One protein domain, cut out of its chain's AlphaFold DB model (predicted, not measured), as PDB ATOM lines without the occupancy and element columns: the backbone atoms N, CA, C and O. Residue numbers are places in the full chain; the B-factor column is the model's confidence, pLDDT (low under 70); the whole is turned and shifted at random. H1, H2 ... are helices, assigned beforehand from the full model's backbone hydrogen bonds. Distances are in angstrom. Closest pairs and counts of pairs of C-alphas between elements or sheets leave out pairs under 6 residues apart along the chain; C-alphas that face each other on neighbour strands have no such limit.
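Overview. This is residues 8 to 86 of the 99 residues of the protein "Secreted protein" of Rhodopirellula baltica WH47 (UniProt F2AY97). One long helix, H1, makes the length, and residues 8 to 26 of it stick out as an arm; the backbone then folds back, and short helices H2, H3 and H4 follow beside its second half. The 79 printed residues hold these four named helices in that order and no named strand: all helix, loose, radius of gyration of the C-alphas 16.4 A, spans 55 by 28 by 18 A.

Arrangement. Begin with H1, residues 8 to 45. H2, residues 55 to 61, is close but not clearly touching it; Glu 41 and Ser 55 have the closest C-alphas, 6.8 A. H3, residues 65 to 73, is apart from H1. H4, residues 75 to 85, is close to H1 but not clearly touching, about perpendicular at 75 degrees; Tyr 31 and Ala 77 have the closest C-alphas, 7.3 A. In these four, every O i to N i+4 pair is within hydrogen-bond range.

Along the chain. Find C-alpha 8 at (303.042, 318.989, 396.592); H1 runs 55.0 A to C-alpha 45. H2 spans 10.0 A, H3 12.5 A; H4 spans 14.8 A, to C-alpha 85 at (265.101, 305.399, 396.751).

Size, cuts and confidence. The printed part has no cut and no long link; residue 8 has pLDDT under 70.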
ATOM      1  N   ARG A   8     302.912 320.458 396.603       66.12
ATOM      2  CA  ARG A   8     303.042 318.989 396.592       66.12
ATOM      3  C   ARG A   8     301.976 318.270 397.430       66.12
ATOM      4  O   ARG A   8     301.471 317.243 396.990       66.12
ATOM      5  N   ILE A   9     301.600 318.812 398.592       72.12
ATOM      6  CA  ILE A   9     300.550 318.229 399.445       72.12
ATOM      7  C   ILE A   9     299.189 318.369 398.762       72.12
ATOM      8  O   ILE A   9     298.447 317.397 398.704       72.12
ATOM      9  N   ARG A  10     298.895 319.518 398.136       79.19
ATOM     10  CA  ARG A  10     297.628 319.708 397.402       79.19
ATOM     11  C   ARG A  10     297.486 318.784 396.196       79.19
ATOM     12  O   ARG A  10     296.412 318.230 395.999       79.19
ATOM     13  N   LEU A  11     298.554 318.595 395.417       87.31
ATOM     14  CA  LEU A  11     298.556 317.667 394.279       87.31
ATOM     15  C   LEU A  11     298.353 316.222 394.734       87.31
ATOM     16  O   LEU A  11     297.521 315.519 394.172       87.31
ATOM     17  N   ARG A  12     299.057 315.789 395.787       88.81
ATOM     18  CA  ARG A  12     298.877 314.444 396.348       88.81
ATOM     19  C   ARG A  12     297.447 314.230 396.841       88.81
ATOM     20  O   ARG A  12     296.856 313.207 396.518       88.81
ATOM     21  N   THR A  13     296.885 315.189 397.576       91.25
ATOM     22  CA  THR A  13     295.488 315.123 398.021       91.25
ATOM     23  C   THR A  13     294.533 315.051 396.832       91.25
ATOM     24  O   THR A  13     293.627 314.225 396.847       91.25
ATOM     25  N   LEU A  14     294.759 315.841 395.780       92.94
ATOM     26  CA  LEU A  14     293.941 315.795 394.570       92.94
ATOM     27  C   LEU A  14     293.985 314.413 393.905       92.94
ATOM     28  O   LEU A  14     292.934 313.861 393.603       92.94
ATOM     29  N   PHE A  15     295.170 313.819 393.734       95.06
ATOM     30  CA  PHE A  15     295.297 312.471 393.167       95.06
ATOM     31  C   PHE A  15     294.597 311.409 394.015       95.06
ATOM     32  O   PHE A  15     293.928 310.538 393.467       95.06
ATOM     33  N   VAL A  16     294.714 311.493 395.342       95.50
ATOM     34  CA  VAL A  16     294.014 310.579 396.255       95.50
ATOM     35  C   VAL A  16     292.501 310.729 396.110       95.50
ATOM     36  O   VAL A  16     291.807 309.725 395.991       95.50
ATOM     37  N   LEU A  17     291.985 311.960 396.055       95.44
ATOM     38  CA  LEU A  17     290.556 312.208 395.854       95.44
ATOM     39  C   LEU A  17     290.064 311.676 394.508       95.44
ATOM     40  O   LEU A  17     289.012 311.046 394.456       95.44
ATOM     41  N   VAL A  18     290.831 311.873 393.433       96.75
ATOM     42  CA  VAL A  18     290.506 311.336 392.104       96.75
ATOM     43  C   VAL A  18     290.493 309.809 392.120       96.75
ATOM     44  O   VAL A  18     289.565 309.205 391.591       96.75
ATOM     45  N   ALA A  19     291.476 309.174 392.762       97.00
ATOM     46  CA  ALA A  19     291.527 307.720 392.880       97.00
ATOM     47  C   ALA A  19     290.329 307.173 393.673       97.00
ATOM     48  O   ALA A  19     289.677 306.233 393.226       97.00
ATOM     49  N   ILE A  20     289.991 307.794 394.808       97.12
ATOM     50  CA  ILE A  20     288.809 307.428 395.603       97.12
ATOM     51  C   ILE A  20     287.535 307.599 394.772       97.12
ATOM     52  O   ILE A  20     286.712 306.688 394.721       97.12
ATOM     53  N   ALA A  21     287.382 308.729 394.077       96.31
ATOM     54  CA  ALA A  21     286.225 308.986 393.228       96.31
ATOM     55  C   ALA A  21     286.098 307.946 392.104       96.31
ATOM     56  O   ALA A  21     285.002 307.447 391.858       96.31
ATOM     57  N   ALA A  22     287.205 307.565 391.462       97.12
ATOM     58  CA  ALA A  22     287.218 306.527 390.435       97.12
ATOM     59  C   ALA A  22     286.782 305.161 390.986       97.12
ATOM     60  O   ALA A  22     285.961 304.484 390.367       97.12
ATOM     61  N   VAL A  23     287.270 304.777 392.171       96.88
ATOM     62  CA  VAL A  23     286.870 303.528 392.837       96.88
ATOM     63  C   VAL A  23     285.384 303.547 393.196       96.88
ATOM     64  O   VAL A  23     284.682 302.574 392.925       96.88
ATOM     65  N   LEU A  24     284.881 304.656 393.745       95.88
ATOM     66  CA  LEU A  24     283.464 304.806 394.083       95.88
ATOM     67  C   LEU A  24     282.570 304.752 392.840       95.88
ATOM     68  O   LEU A  24     281.546 304.075 392.861       95.88
ATOM     69  N   MET A  25     282.971 305.405 391.746       96.12
ATOM     70  CA  MET A  25     282.246 305.348 390.474       96.12
ATOM     71  C   MET A  25     282.234 303.933 389.892       96.12
ATOM     72  O   MET A  25     281.183 303.466 389.459       96.12
ATOM     73  N   ALA A  26     283.363 303.221 389.923       96.19
ATOM     74  CA  ALA A  26     283.431 301.835 389.466       96.19
ATOM     75  C   ALA A  26     282.549 300.909 390.320       96.19
ATOM     76  O   ALA A  26     281.820 300.073 389.785       96.19
ATOM     77  N   TYR A  27     282.571 301.089 391.641       95.69
ATOM     78  CA  TYR A  27     281.734 300.347 392.578       95.69
ATOM     79  C   TYR A  27     280.237 300.600 392.334       95.69
ATOM     80  O   TYR A  27     279.473 299.648 392.165       95.69
ATOM     81  N   ALA A  28     279.822 301.867 392.241       94.12
ATOM     82  CA  ALA A  28     278.432 302.242 391.985       94.12
ATOM     83  C   ALA A  28     277.963 301.785 390.596       94.12
ATOM     84  O   ALA A  28     276.881 301.217 390.461       94.12
ATOM     85  N   GLY A  29     278.795 301.953 389.566       94.81
ATOM     86  CA  GLY A  29     278.503 301.473 388.219       94.81
ATOM     87  C   GLY A  29     278.306 299.958 388.187       94.81
ATOM     88  O   GLY A  29     277.357 299.470 387.574       94.81
ATOM     89  N   ARG A  30     279.141 299.203 388.912       94.50
ATOM     90  CA  ARG A  30     278.990 297.749 389.016       94.50
ATOM     91  C   ARG A  30     277.704 297.349 389.736       94.50
ATOM     92  O   ARG A  30     277.051 296.404 389.298       94.50
ATOM     93  N   TYR A  31     277.337 298.064 390.799       93.75
ATOM     94  CA  TYR A  31     276.065 297.873 391.494       93.75
ATOM     95  C   TYR A  31     274.873 298.094 390.552       93.75
ATOM     96  O   TYR A  31     274.027 297.213 390.422       93.75
ATOM     97  N   ILE A  32     274.846 299.219 389.829       92.69
ATOM     98  CA  ILE A  32     273.755 299.570 388.905       92.69
ATOM     99  C   ILE A  32     273.613 298.527 387.792       92.69
ATOM    100  O   ILE A  32     272.502 298.078 387.519       92.69
ATOM    101  N   GLN A  33     274.725 298.096 387.190       93.06
ATOM    102  CA  GLN A  33     274.711 297.051 386.160       93.06
ATOM    103  C   GLN A  33     274.099 295.743 386.677       93.06
ATOM    104  O   GLN A  33     273.281 295.127 385.995       93.06
ATOM    105  N   LEU A  34     274.485 295.312 387.883       91.88
ATOM    106  CA  LEU A  34     273.953 294.094 388.495       91.88
ATOM    107  C   LEU A  34     272.471 294.238 388.843       91.88
ATOM    108  O   LEU A  34     271.704 293.315 388.591       91.88
ATOM    109  N   ARG A  35     272.060 295.398 389.358       90.25
ATOM    110  CA  ARG A  35     270.663 295.696 389.678       90.25
ATOM    111  C   ARG A  35     269.778 295.658 388.431       90.25
ATOM    112  O   ARG A  35     268.760 294.980 388.435       90.25
ATOM    113  N   GLN A  36     270.182 296.324 387.349       90.62
ATOM    114  CA  GLN A  36     269.435 296.329 386.083       90.62
ATOM    115  C   GLN A  36     269.285 294.927 385.496       90.62
ATOM    116  O   GLN A  36     268.187 294.523 385.123       90.62
ATOM    117  N   ARG A  37     270.384 294.169 385.460       91.56
ATOM    118  CA  ARG A  37     270.366 292.772 385.031       91.56
ATOM    119  C   ARG A  37     269.420 291.943 385.896       91.56
ATOM    120  O   ARG A  37     268.620 291.184 385.366       91.56
ATOM    121  N   SER A  38     269.513 292.092 387.213       89.38
ATOM    122  CA  SER A  38     268.660 291.351 388.129       89.38
ATOM    123  C   SER A  38     267.190 291.661 387.917       89.38
ATOM    124  O   SER A  38     266.400 290.740 388.014       89.38
ATOM    125  N   TYR A  39     266.808 292.910 387.648       87.94
ATOM    126  CA  TYR A  39     265.407 293.226 387.361       87.94
ATOM    127  C   TYR A  39     264.906 292.531 386.096       87.94
ATOM    128  O   TYR A  39     263.763 292.088 386.053       87.94
ATOM    129  N   ALA A  40     265.759 292.400 385.077       87.62
ATOM    130  CA  ALA A  40     265.409 291.636 383.886       87.62
ATOM    131  C   ALA A  40     265.183 290.148 384.225       87.62
ATOM    132  O   ALA A  40     264.155 289.587 383.857       87.62
ATOM    133  N   GLU A  41     266.093 289.535 384.990       88.19
ATOM    134  CA  GLU A  41     265.987 288.124 385.401       88.19
ATOM    135  C   GLU A  41     264.851 287.884 386.415       88.19
ATOM    136  O   GLU A  41     264.225 286.826 386.430       88.19
ATOM    137  N   SER A  42     264.548 288.861 387.270       84.06
ATOM    138  CA  SER A  42     263.520 288.734 388.301       84.06
ATOM    139  C   SER A  42     262.119 288.719 387.694       84.06
ATOM    140  O   SER A  42     261.273 287.955 388.150       84.06
ATOM    141  N   VAL A  43     261.890 289.501 386.631       83.50
ATOM    142  CA  VAL A  43     260.647 289.464 385.843       83.50
ATOM    143  C   VAL A  43     260.484 288.113 385.148       83.50
ATOM    144  O   VAL A  43     259.387 287.560 385.154       83.50
ATOM    145  N   GLU A  44     261.564 287.556 384.596       84.12
ATOM    146  CA  GLU A  44     261.543 286.248 383.928       84.12
ATOM    147  C   GLU A  44     261.192 285.105 384.893       84.12
ATOM    148  O   GLU A  44     260.445 284.194 384.540       84.12
ATOM    149  N   HIS A  45     261.698 285.163 386.126       81.62
ATOM    150  CA  HIS A  45     261.552 284.085 387.103       81.62
ATOM    151  C   HIS A  45     260.538 284.370 388.222       81.62
ATOM    152  O   HIS A  45     260.469 283.609 389.187       81.62
ATOM    153  N   GLY A  46     259.769 285.461 388.132       81.81
ATOM    154  CA  GLY A  46     258.784 285.849 389.150       81.81
ATOM    155  C   GLY A  46     259.385 286.129 390.535       81.81
ATOM    156  O   GLY A  46     258.708 285.960 391.547       81.81
ATOM    157  N   MET A  47     260.659 286.521 390.598       83.19
ATOM    158  CA  MET A  47     261.356 286.812 391.851       83.19
ATOM    159  C   MET A  47     261.255 288.298 392.198       83.19
ATOM    160  O   MET A  47     261.209 289.156 391.319       83.19
ATOM    161  N   VAL A  48     261.274 288.616 393.493       83.81
ATOM    162  CA  VAL A  48     261.340 290.000 393.984       83.81
ATOM    163  C   VAL A  48     262.670 290.200 394.697       83.81
ATOM    164  O   VAL A  48     262.962 289.516 395.678       83.81
ATOM    165  N   GLY A  49     263.477 291.134 394.196       87.06
ATOM    166  CA  GLY A  49     264.768 291.491 394.776       87.06
ATOM    167  C   GLY A  49     265.936 291.415 393.801       87.06
ATOM    168  O   GLY A  49     265.779 291.159 392.608       87.06
ATOM    169  N   ILE A  50     267.130 291.655 394.343       90.25
ATOM    170  CA  ILE A  50     268.378 291.697 393.582       90.25
ATOM    171  C   ILE A  50     269.113 290.356 393.671       90.25
ATOM    172  O   ILE A  50     269.534 289.914 394.744       90.25
ATOM    173  N   LEU A  51     269.333 289.743 392.515       91.00
ATOM    174  CA  LEU A  51     270.130 288.562 392.271       91.00
ATOM    175  C   LEU A  51     271.503 288.969 391.732       91.00
ATOM    176  O   LEU A  51     271.686 289.360 390.582       91.00
ATOM    177  N   TYR A  52     272.511 288.876 392.592       90.69
ATOM    178  CA  TYR A  52     273.870 289.272 392.232       90.69
ATOM    179  C   TYR A  52     274.629 288.280 391.352       90.69
ATOM    180  O   TYR A  52     275.740 288.592 390.920       90.69
ATOM    181  N   THR A  53     274.075 287.103 391.095       89.50
ATOM    182  CA  THR A  53     274.659 286.066 390.241       89.50
ATOM    183  C   THR A  53     273.635 285.724 389.164       89.50
ATOM    184  O   THR A  53     272.463 285.666 389.508       89.50
ATOM    185  N   PRO A  54     274.048 285.500 387.904       89.56
ATOM    186  CA  PRO A  54     273.175 284.963 386.864       89.56
ATOM    187  C   PRO A  54     272.232 283.871 387.373       89.56
ATOM    188  O   PRO A  54     272.708 282.872 387.922       89.56
ATOM    189  N   SER A  55     270.931 284.015 387.129       86.69
ATOM    190  CA  SER A  55     269.953 282.957 387.406       86.69
ATOM    191  C   SER A  55     270.342 281.633 386.730       86.69
ATOM    192  O   SER A  55     270.335 280.587 387.373       86.69
ATOM    193  N   ALA A  56     270.818 281.682 385.481       86.75
ATOM    194  CA  ALA A  56     271.294 280.512 384.737       86.75
ATOM    195  C   ALA A  56     272.441 279.757 385.439       86.75
ATOM    196  O   ALA A  56     272.451 278.526 385.467       86.75
ATOM    197  N   ASP A  57     273.401 280.475 386.035       86.62
ATOM    198  CA  ASP A  57     274.497 279.837 386.775       86.62
ATOM    199  C   ASP A  57     274.010 279.269 388.108       86.62
ATOM    200  O   ASP A  57     274.447 278.188 388.506       86.62
ATOM    201  N   LEU A  58     273.081 279.960 388.770       86.81
ATOM    202  CA  LEU A  58     272.479 279.507 390.021       86.81
ATOM    203  C   LEU A  58     271.654 278.237 389.840       86.81
ATOM    204  O   LEU A  58     271.832 277.301 390.607       86.81
ATOM    205  N   PHE A  59     270.814 278.153 388.811       85.06
ATOM    206  CA  PHE A  59     270.036 276.943 388.545       85.06
ATOM    207  C   PHE A  59     270.905 275.773 388.083       85.06
ATOM    208  O   PHE A  59     270.598 274.624 388.389       85.06
ATOM    209  N   ARG A  60     272.014 276.052 387.387       87.19
ATOM    210  CA  ARG A  60     272.951 275.018 386.937       87.19
ATOM    211  C   ARG A  60     273.810 274.452 388.067       87.19
ATOM    212  O   ARG A  60     274.076 273.258 388.078       87.19
ATOM    213  N   THR A  61     274.316 275.309 388.953       87.94
ATOM    214  CA  THR A  61     275.324 274.921 389.959       87.94
ATOM    215  C   THR A  61     274.764 274.796 391.368       87.94
ATOM    216  O   THR A  61     275.404 274.173 392.209       87.94
ATOM    217  N   GLN A  62     273.610 275.415 391.635       86.75
ATOM    218  CA  GLN A  62     273.032 275.602 392.970       86.75
ATOM    219  C   GLN A  62     273.994 276.284 393.966       86.75
ATOM    220  O   GLN A  62     273.754 276.284 395.174       86.75
ATOM    221  N   ASP A  63     275.070 276.915 393.477       87.50
ATOM    222  CA  ASP A  63     276.065 277.580 394.311       87.50
ATOM    223  C   ASP A  63     275.709 279.054 394.544       87.50
ATOM    224  O   ASP A  63     275.861 279.925 393.681       87.50
ATOM    225  N   LEU A  64     275.280 279.350 395.769       87.94
ATOM    226  CA  LEU A  64     274.958 280.701 396.223       87.94
ATOM    227  C   LEU A  64     276.170 281.463 396.781       87.94
ATOM    228  O   LEU A  64     276.038 282.631 397.154       87.94
ATOM    229  N   SER A  65     277.362 280.864 396.842       90.62
ATOM    230  CA  SER A  65     278.538 281.462 397.489       90.62
ATOM    231  C   SER A  65     278.902 282.827 396.898       90.62
ATOM    232  O   SER A  65     279.127 283.800 397.628       90.62
ATOM    233  N   LEU A  66     278.901 282.938 395.567       90.19
ATOM    234  CA  LEU A  66     279.187 284.184 394.862       90.19
ATOM    235  C   LEU A  66     278.099 285.235 395.100       90.19
ATOM    236  O   LEU A  66     278.415 286.418 395.250       90.19
ATOM    237  N   HIS A  67     276.841 284.801 395.164       91.31
ATOM    238  CA  HIS A  67     275.712 285.673 395.451       91.31
ATOM    239  C   HIS A  67     275.846 286.268 396.860       91.31
ATOM    240  O   HIS A  67     275.872 287.488 397.008       91.31
ATOM    241  N   TYR A  68     276.070 285.431 397.878       90.69
ATOM    242  CA  TYR A  68     276.241 285.883 399.259       90.69
ATOM    243  C   TYR A  68     277.448 286.806 399.440       90.69
ATOM    244  O   TYR A  68     277.339 287.838 400.104       90.69
ATOM    245  N   ARG A  69     278.584 286.505 398.800       92.75
ATOM    246  CA  ARG A  69     279.753 287.402 398.820       92.75
ATOM    247  C   ARG A  69     279.416 288.777 398.249       92.75
ATOM    248  O   ARG A  69     279.787 289.792 398.831       92.75
ATOM    249  N   ARG A  70     278.691 288.825 397.129       93.44
ATOM    250  CA  ARG A  70     278.268 290.088 396.507       93.44
ATOM    251  C   ARG A  70     277.237 290.833 397.354       93.44
ATOM    252  O   ARG A  70     277.345 292.051 397.442       93.44
ATOM    253  N   CYS A  71     276.332 290.138 398.044       92.75
ATOM    254  CA  CYS A  71     275.423 290.761 399.014       92.75
ATOM    255  C   CYS A  71     276.182 291.532 400.096       92.75
ATOM    256  O   CYS A  71     275.795 292.650 400.425       92.75
ATOM    257  N   VAL A  72     277.276 290.964 400.615       93.62
ATOM    258  CA  VAL A  72     278.123 291.631 401.615       93.62
ATOM    259  C   VAL A  72     278.860 292.822 401.002       93.62
ATOM    260  O   VAL A  72     278.818 293.913 401.562       93.62
ATOM    261  N   ILE A  73     279.487 292.641 399.833       94.94
ATOM    262  CA  ILE A  73     280.236 293.708 399.146       94.94
ATOM    263  C   ILE A  73     279.335 294.906 398.835       94.94
ATOM    264  O   ILE A  73     279.746 296.043 399.042       94.94
ATOM    265  N   PHE A  74     278.113 294.655 398.360       94.81
ATOM    266  CA  PHE A  74     277.166 295.695 397.966       94.81
ATOM    267  C   PHE A  74     276.203 296.117 399.078       94.81
ATOM    268  O   PHE A  74     275.330 296.948 398.835       94.81
ATOM    269  N   ALA A  75     276.351 295.610 400.306       93.69
ATOM    270  CA  ALA A  75     275.490 295.977 401.432       93.69
ATOM    271  C   ALA A  75     275.384 297.502 401.650       93.69
ATOM    272  O   ALA A  75     274.259 297.976 401.815       93.69
ATOM    273  N   PRO A  76     276.474 298.297 401.563       94.69
ATOM    274  CA  PRO A  76     276.367 299.751 401.683       94.69
ATOM    275  C   PRO A  76     275.528 300.386 400.569       94.69
ATOM    276  O   PRO A  76     274.744 301.290 400.834       94.69
ATOM    277  N   ALA A  77     275.665 299.901 399.330       93.12
ATOM    278  CA  ALA A  77     274.884 300.409 398.201       93.12
ATOM    279  C   ALA A  77     273.403 300.039 398.341       93.12
ATOM    280  O   ALA A  77     272.558 300.914 398.191       93.12
ATOM    281  N   ASN A  78     273.101 298.790 398.720       92.38
ATOM    282  CA  ASN A  78     271.733 298.351 399.010       92.38
ATOM    283  C   ASN A  78     271.094 299.206 400.104       92.38
ATOM    284  O   ASN A  78     269.946 299.606 399.970       92.38
ATOM    285  N   TRP A  79     271.828 299.499 401.181       93.75
ATOM    286  CA  TRP A  79     271.308 300.318 402.272       93.75
ATOM    287  C   TRP A  79     270.948 301.729 401.800       93.75
ATOM    288  O   TRP A  79     269.862 302.210 402.111       93.75
ATOM    289  N   VAL A  80     271.814 302.377 401.012       93.44
ATOM    290  CA  VAL A  80     271.520 303.697 400.429       93.44
ATOM    291  C   VAL A  80     270.310 303.622 399.492       93.44
ATOM    292  O   VAL A  80     269.400 304.439 399.602       93.44
ATOM    293  N   ASP A  81     270.275 302.632 398.601       91.94
ATOM    294  CA  ASP A  81     269.197 302.459 397.622       91.94
ATOM    295  C   ASP A  81     267.838 302.235 398.306       91.94
ATOM    296  O   ASP A  81     266.849 302.894 397.994       91.94
ATOM    297  N   GLN A  82     267.803 301.385 399.331       92.25
ATOM    298  CA  GLN A  82     266.612 301.134 400.143       92.25
ATOM    299  C   GLN A  82     266.171 302.366 400.931       92.25
ATOM    300  O   GLN A  82     264.990 302.704 400.943       92.25
ATOM    301  N   THR A  83     267.116 303.040 401.591       94.94
ATOM    302  CA  THR A  83     266.807 304.138 402.518       94.94
ATOM    303  C   THR A  83     266.306 305.378 401.784       94.94
ATOM    304  O   THR A  83     265.402 306.050 402.273       94.94
ATOM    305  N   PHE A  84     266.889 305.697 400.626       94.88
ATOM    306  CA  PHE A  84     266.615 306.957 399.930       94.88
ATOM    307  C   PHE A  84     265.759 306.798 398.671       94.88
ATOM    308  O   PHE A  84     265.084 307.749 398.287       94.88
ATOM    309  N   PHE A  85     265.773 305.625 398.034       91.19
ATOM    310  CA  PHE A  85     265.101 305.399 396.751       91.19
ATOM    311  C   PHE A  85     264.031 304.302 396.810       91.19
ATOM    312  O   PHE A  85     263.363 304.060 395.808       91.19
ATOM    313  N   GLY A  86     263.855 303.643 397.962       86.81
ATOM    314  CA  GLY A  86     262.890 302.554 398.127       86.81
ATOM    315  C   GLY A  86     263.198 301.335 397.256       86.81
ATOM    316  O   GLY A  86     262.284 300.590 396.916       86.81
TER     317      GLY A  86